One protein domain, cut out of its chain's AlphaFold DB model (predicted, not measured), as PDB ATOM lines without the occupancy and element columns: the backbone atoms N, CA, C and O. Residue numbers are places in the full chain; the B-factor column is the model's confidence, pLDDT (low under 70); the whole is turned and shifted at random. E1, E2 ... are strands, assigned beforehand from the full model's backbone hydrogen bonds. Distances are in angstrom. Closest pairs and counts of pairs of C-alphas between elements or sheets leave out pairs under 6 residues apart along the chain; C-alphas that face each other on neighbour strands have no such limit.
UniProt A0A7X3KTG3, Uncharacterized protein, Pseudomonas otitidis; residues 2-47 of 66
ATOM      1  N   ARG A   2     -26.759   2.594   5.804       67.25
ATOM      2  CA  ARG A   2     -28.131   2.114   6.048       67.25
ATOM      3  C   ARG A   2     -28.686   2.856   7.263       67.25
ATOM      4  O   ARG A   2     -28.247   2.591   8.378       67.25
ATOM      5  N   TRP A   3     -29.571   3.828   7.055       80.81
ATOM      6  CA  TRP A   3     -30.189   4.557   8.164       80.81
ATOM      7  C   TRP A   3     -31.364   3.765   8.738       80.81
ATOM      8  O   TRP A   3     -32.100   3.104   8.000       80.81
ATOM      9  N   ARG A   4     -31.551   3.824  10.056       87.25
ATOM     10  CA  ARG A   4     -32.676   3.170  10.727       87.25
ATOM     11  C   ARG A   4     -33.842   4.145  10.798       87.25
ATOM     12  O   ARG A   4     -33.676   5.240  11.314       87.25
ATOM     13  N   ALA A   5     -35.020   3.763  10.312       88.31
ATOM     14  CA  ALA A   5     -36.211   4.599  10.456       88.31
ATOM     15  C   ALA A   5     -36.539   4.829  11.942       88.31
ATOM     16  O   ALA A   5     -36.543   3.882  12.739       88.31
ATOM     17  N   LYS A   6     -36.824   6.078  12.313       83.56
ATOM     18  CA  LYS A   6     -37.241   6.435  13.670       83.56
ATOM     19  C   LYS A   6     -38.704   6.034  13.858       83.56
ATOM     20  O   LYS A   6     -39.580   6.438  13.095       83.56
ATOM     21  N   ARG A   7     -38.983   5.193  14.859       83.62
ATOM     22  CA  ARG A   7     -40.333   4.651  15.091       83.62
ATOM     23  C   ARG A   7     -41.322   5.792  15.357       83.62
ATOM     24  O   ARG A   7     -41.078   6.619  16.225       83.62
ATOM     25  N   GLY A   8     -42.442   5.801  14.633       83.00
ATOM     26  CA  GLY A   8     -43.521   6.776  14.826       83.00
ATOM     27  C   GLY A   8     -43.259   8.165  14.237       83.00
ATOM     28  O   GLY A   8     -44.113   9.035  14.371       83.00
ATOM     29  N   THR A   9     -42.124   8.390  13.565       84.62
ATOM     30  CA  THR A   9     -41.836   9.667  12.902       84.62
ATOM     31  C   THR A   9     -41.531   9.420  11.424       84.62
ATOM     32  O   THR A   9     -40.440   8.945  11.098       84.62
ATOM     33  N   PRO A  10     -42.483   9.688  10.513       85.56
ATOM     34  CA  PRO A  10     -42.258   9.485   9.089       85.56
ATOM     35  C   PRO A  10     -41.128  10.390   8.601       85.56
ATOM     36  O   PRO A  10     -40.957  11.499   9.102       85.56
ATOM     37  N   ASN A  11     -40.380   9.922   7.599       90.94
ATOM     38  CA  ASN A  11     -39.289  10.681   6.984       90.94
ATOM     39  C   ASN A  11     -38.176  11.102   7.961       90.94
ATOM     40  O   ASN A  11     -37.444  12.051   7.692       90.94
ATOM     41  N   CYS A  12     -38.048  10.393   9.082       93.31
ATOM     42  CA  CYS A  12     -36.982  10.577  10.051       93.31
ATOM     43  C   CYS A  12     -36.212   9.275  10.226       93.31
ATOM     44  O   CYS A  12     -36.791   8.193  10.372       93.31
ATOM     45  N   TRP A  13     -34.894   9.390  10.261       95.06
ATOM     46  CA  TRP A  13     -33.979   8.279  10.427       95.06
ATOM     47  C   TRP A  13     -32.888   8.612  11.432       95.06
ATOM     48  O   TRP A  13     -32.550   9.770  11.659       95.06
ATOM     49  N   GLU A  14     -32.317   7.570  12.011       94.44
ATOM     50  CA  GLU A  14     -31.178   7.641  12.903       94.44
ATOM     51  C   GLU A  14     -29.992   6.910  12.271       94.44
ATOM     52  O   GLU A  14     -30.121   5.818  11.697       94.44
ATOM     53  N   THR A  15     -28.828   7.543  12.339       92.06
ATOM     54  CA  THR A  15     -27.563   6.945  11.909       92.06
ATOM     55  C   THR A  15     -26.991   6.054  13.016       92.06
ATOM     56  O   THR A  15     -27.269   6.295  14.188       92.06
ATOM     57  N   PRO A  16     -26.118   5.075  12.702       90.44
ATOM     58  CA  PRO A  16     -25.473   4.246  13.728       90.44
ATOM     59  C   PRO A  16     -24.669   5.032  14.776       90.44
ATOM     60  O   PRO A  16     -24.428   4.532  15.866       90.44
ATOM     61  N   CYS A  17     -24.248   6.257  14.453       89.88
ATOM     62  CA  CYS A  17     -23.541   7.155  15.366       89.88
ATOM     63  C   CYS A  17     -24.458   8.164  16.086       89.88
ATOM     64  O   CYS A  17     -23.960   9.166  16.588       89.88
ATOM     65  N   GLY A  18     -25.777   7.943  16.106       92.88
ATOM     66  CA  GLY A  18     -26.736   8.716  16.911       92.88
ATOM     67  C   GLY A  18     -27.239  10.023  16.288       92.88
ATOM     68  O   GLY A  18     -28.055  10.715  16.888       92.88
ATOM     69  N   TYR A  19     -26.777  10.389  15.087       95.62
ATOM     70  CA  TYR A  19     -27.302  11.560  14.373       95.62
ATOM     71  C   TYR A  19     -28.715  11.281  13.880       95.62
ATOM     72  O   TYR A  19     -28.981  10.189  13.368       95.62
ATOM     73  N   THR A  20     -29.581  12.288  13.965       96.25
ATOM     74  CA  THR A  20     -30.925  12.239  13.385       96.25
ATOM     75  C   THR A  20     -30.926  12.947  12.036       96.25
ATOM     76  O   THR A  20     -30.431  14.065  11.915       96.25
ATOM     77  N   VAL A  21     -31.503  12.297  11.032       95.88
ATOM     78  CA  VAL A  21     -31.752  12.854   9.704       95.88
ATOM     79  C   VAL A  21     -33.256  12.945   9.512       95.88
ATOM     80  O   VAL A  21     -33.941  11.931   9.634       95.88
ATOM     81  N   ALA A  22     -33.777  14.122   9.191       95.19
ATOM     82  CA  ALA A  22     -35.193  14.300   8.880       95.19
ATOM     83  C   ALA A  22     -35.364  14.956   7.511       95.19
ATOM     84  O   ALA A  22     -34.724  15.966   7.227       95.19
ATOM     85  N   LEU A  23     -36.227  14.395   6.667       94.25
ATOM     86  CA  LEU A  23     -36.619  15.001   5.400       94.25
ATOM     87  C   LEU A  23     -37.834  15.905   5.636       94.25
ATOM     88  O   LEU A  23     -38.955  15.437   5.852       94.25
ATOM     89  N   CYS A  24     -37.596  17.209   5.569       89.81
ATOM     90  CA  CYS A  24     -38.609  18.252   5.641       89.81
ATOM     91  C   CYS A  24     -39.042  18.660   4.226       89.81
ATOM     92  O   CYS A  24     -38.235  18.684   3.296       89.81
ATOM     93  N   ARG A  25     -40.324  18.995   4.058       83.25
ATOM     94  CA  ARG A  25     -40.905  19.406   2.769       83.25
ATOM     95  C   ARG A  25     -41.342  20.868   2.836       83.25
ATOM     96  O   ARG A  25     -42.510  21.126   3.102       83.25
ATOM     97  N   LEU A  26     -40.410  21.810   2.672       73.62
ATOM     98  CA  LEU A  26     -40.695  23.253   2.730       73.62
ATOM     99  C   LEU A  26     -39.654  24.060   1.930       73.62
ATOM    100  O   LEU A  26     -38.484  24.054   2.307       73.62
ATOM    101  N   PRO A  27     -40.034  24.849   0.906       81.56
ATOM    102  CA  PRO A  27     -40.934  24.514  -0.210       81.56
ATOM    103  C   PRO A  27     -40.386  23.386  -1.112       81.56
ATOM    104  O   PRO A  27     -41.139  22.782  -1.867       81.56
ATOM    105  N   ASN A  28     -39.096  23.069  -0.989       83.69
ATOM    106  CA  ASN A  28     -38.443  21.932  -1.630       83.69
ATOM    107  C   ASN A  28     -38.138  20.842  -0.592       83.69
ATOM    108  O   ASN A  28     -38.115  21.095   0.616       83.69
ATOM    109  N   ASN A  29     -37.899  19.621  -1.066       88.81
ATOM    110  CA  ASN A  29     -37.427  18.528  -0.223       88.81
ATOM    111  C   ASN A  29     -36.031  18.857   0.311       88.81
ATOM    112  O   ASN A  29     -35.104  19.055  -0.473       88.81
ATOM    113  N   ARG A  30     -35.878  18.897   1.636       92.88
ATOM    114  CA  ARG A  30     -34.590  19.145   2.282       92.88
ATOM    115  C   ARG A  30     -34.374  18.205   3.453       92.88
ATOM    116  O   ARG A  30     -35.217  18.084   4.339       92.88
ATOM    117  N   TYR A  31     -33.227  17.551   3.465       95.06
ATOM    118  CA  TYR A  31     -32.727  16.827   4.613       95.06
ATOM    119  C   TYR A  31     -32.151  17.805   5.631       95.06
ATOM    120  O   TYR A  31     -31.395  18.718   5.301       95.06
ATOM    121  N   THR A  32     -32.501  17.577   6.884       95.88
ATOM    122  CA  THR A  32     -31.959  18.254   8.055       95.88
ATOM    123  C   THR A  32     -31.158  17.241   8.856       95.88
ATOM    124  O   THR A  32     -31.562  16.079   8.965       95.88
ATOM    125  N   VAL A  33     -30.007  17.660   9.378       96.19
ATOM    126  CA  VAL A  33     -29.114  16.800  10.161       96.19
ATOM    127  C   VAL A  33     -28.945  17.396  11.551       96.19
ATOM    128  O   VAL A  33     -28.486  18.529  11.700       96.19
ATOM    129  N   THR A  34     -29.298  16.613  12.564       97.00
ATOM    130  CA  THR A  34     -29.219  16.979  13.981       97.00
ATOM    131  C   THR A  34     -28.197  16.090  14.679       97.00
ATOM    132  O   THR A  34     -28.196  14.867  14.503       97.00
ATOM    133  N   ALA A  35     -27.317  16.713  15.464       96.75
ATOM    134  CA  ALA A  35     -26.286  16.019  16.227       96.75
ATOM    135  C   ALA A  35     -26.896  15.135  17.337       96.75
ATOM    136  O   ALA A  35     -28.014  15.407  17.788       96.75
ATOM    137  N   PRO A  36     -26.184  14.096  17.810       95.25
ATOM    138  CA  PRO A  36     -26.630  13.290  18.945       95.25
ATOM    139  C   PRO A  36     -26.896  14.170  20.174       95.25
ATOM    140  O   PRO A  36     -26.054  14.980  20.549       95.25
ATOM    141  N   GLY A  37     -28.081  14.044  20.779       92.56
ATOM    142  CA  GLY A  37     -28.504  14.878  21.915       92.56
ATOM    143  C   GLY A  37     -28.847  16.336  21.572       92.56
ATOM    144  O   GLY A  37     -29.321  17.063  22.439       92.56
ATOM    145  N   GLY A  38     -28.649  16.767  20.323       93.19
ATOM    146  CA  GLY A  38     -29.005  18.104  19.862       93.19
ATOM    147  C   GLY A  38     -30.516  18.289  19.717       93.19
ATOM    148  O   GLY A  38     -31.235  17.374  19.311       93.19
ATOM    149  N   SER A  39     -30.999  19.495  20.013       91.56
ATOM    150  CA  SER A  39     -32.408  19.877  19.851       91.56
ATOM    151  C   SER A  39     -32.716  20.523  18.495       91.56
ATOM    152  O   SER A  39     -33.879  20.565  18.099       91.56
ATOM    153  N   ALA A  40     -31.697  20.996  17.768       93.44
ATOM    154  CA  ALA A  40     -31.839  21.694  16.491       93.44
ATOM    155  C   ALA A  40     -30.878  21.146  15.419       93.44
ATOM    156  O   ALA A  40     -29.773  20.705  15.759       93.44
ATOM    157  N   PRO A  41     -31.261  21.181  14.127       95.56
ATOM    158  CA  PRO A  41     -30.361  20.811  13.044       95.56
ATOM    159  C   PRO A  41     -29.165  21.760  12.960       95.56
ATOM    160  O   PRO A  41     -29.320  22.972  13.095       95.56
ATOM    161  N   PHE A  42     -27.985  21.216  12.674       96.12
ATOM    162  CA  PHE A  42     -26.788  22.017  12.390       96.12
ATOM    163  C   PHE A  42     -26.508  22.131  10.884       96.12
ATOM    164  O   PHE A  42     -25.731  22.987  10.472       96.12
ATOM    165  N   ALA A  43     -27.110  21.266  10.058       96.06
ATOM    166  CA  ALA A  43     -26.895  21.248   8.615       96.06
ATOM    167  C   ALA A  43     -28.168  20.913   7.829       96.06
ATOM    168  O   ALA A  43     -29.069  20.222   8.316       96.06
ATOM    169  N   TYR A  44     -28.199  21.396   6.582       94.88
ATOM    170  CA  TYR A  44     -29.331  21.298   5.668       94.88
ATOM    171  C   TYR A  44     -28.848  21.033   4.236       94.88
ATOM    172  O   TYR A  44     -28.096  21.837   3.689       94.88
ATOM    173  N   THR A  45     -29.341  19.981   3.588       94.50
ATOM    174  CA  THR A  45     -28.996  19.628   2.193       94.50
ATOM    175  C   THR A  45     -30.218  19.084   1.458       94.50
ATOM    176  O   THR A  45     -31.102  18.497   2.075       94.50
ATOM    177  N   ASP A  46     -30.316  19.301   0.155       94.12
ATOM    178  CA  ASP A  46     -31.306  18.670  -0.724       94.12
ATOM    179  C   ASP A  46     -30.848  17.290  -1.238       94.12
ATOM    180  O   ASP A  46     -31.664  16.518  -1.746       94.12
ATOM    181  N   ARG A  47     -29.574  16.927  -1.037       93.25
ATOM    182  CA  ARG A  47     -28.979  15.670  -1.502       93.25
ATOM    183  C   ARG A  47     -28.653  14.744  -0.337       93.25
ATOM    184  O   ARG A  47     -27.912  15.079   0.584       93.25
TER     185      ARG A  47
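This is residues 2 to 47 of the 66 residues of an uncharacterized protein of Pseudomonas otitidis (UniProt A0A7X3KTG3). What shape do these atoms make? They make one strongly twisted sheet, its strands laid side by side in a meander, each the antiparallel neighbour of the one before, with the long hairpin of E2 and E3 in the middle and the shorter E1 and E4 at the edges. Near the beginning of the printed part, residues 4 to 5 add a short antiparallel pairing to residues 13 to 14 of E1. What is it made of, and how large is it? The printed part has 46 residues, with no named helix and four named strands in the order E1, E2, E3, E4, both along the chain and across the sheet. The class is all strand, though under half of the residues, 22 of 46, are in named elements; the whole is compact, with a radius of gyration of the C-alphas of 10.1 A and spans of 28 by 21 by 18 A.

Where do the first strands lie? E1 is residues 12 to 14, 7.1 A from first to last C-alpha, and begins at C-alpha 12 at (-36.982, 10.577, 10.051). E2 is residues 20 to 26, 18.2 A long. Where do the others lie? E3 is residues 28 to 34, 18.8 A long, and begins at C-alpha 28 at (-38.443, 21.932, -1.630). E4 is residues 41 to 45, 11.0 A long, and ends at C-alpha 45 at (-28.996, 19.628, 2.193).

How does E1 stand to E2? They form a hairpin, antiparallel at 161 degrees; C-alphas 12 and 22 face each other at 4.3 A, and N 13 and O 21 are within hydrogen-bond range at 2.8 A. What joins the inner strands? E2 and E3 form a hairpin, antiparallel at 154 degrees, with C-alphas 23 and 31 facing each other at 4.4 A. N 24 and O 30, 2.8 A apart, are within hydrogen-bond range, as are N 32 and O 22, also at 2.8 A. Where is E4? It is an edge strand, antiparallel to E3 at 145 degrees in a third hairpin; C-alphas 34 and 41 face each other at 4.1 A, and N 31 and O 45 are within hydrogen-bond range at 2.7 A. E1, the other edge strand, and E4 are apart.

How far does it reach, and how twisted is the sheet? The two C-alphas farthest apart, those of Cys 17 and Pro 27, are 29.1 A apart. From edge to edge the strands' lines turn by 67 degrees, and the sheet's C-alphas lie up to 4.8 A off their best plane. Is there a cut or a long link? The printed part has no cut; the links E1 to E2 and E2 to E3 are tight, and E3 to E4 is short. Where is confidence low? The mean pLDDT of the printed part is 90.5, and residue 2 alone is under 70.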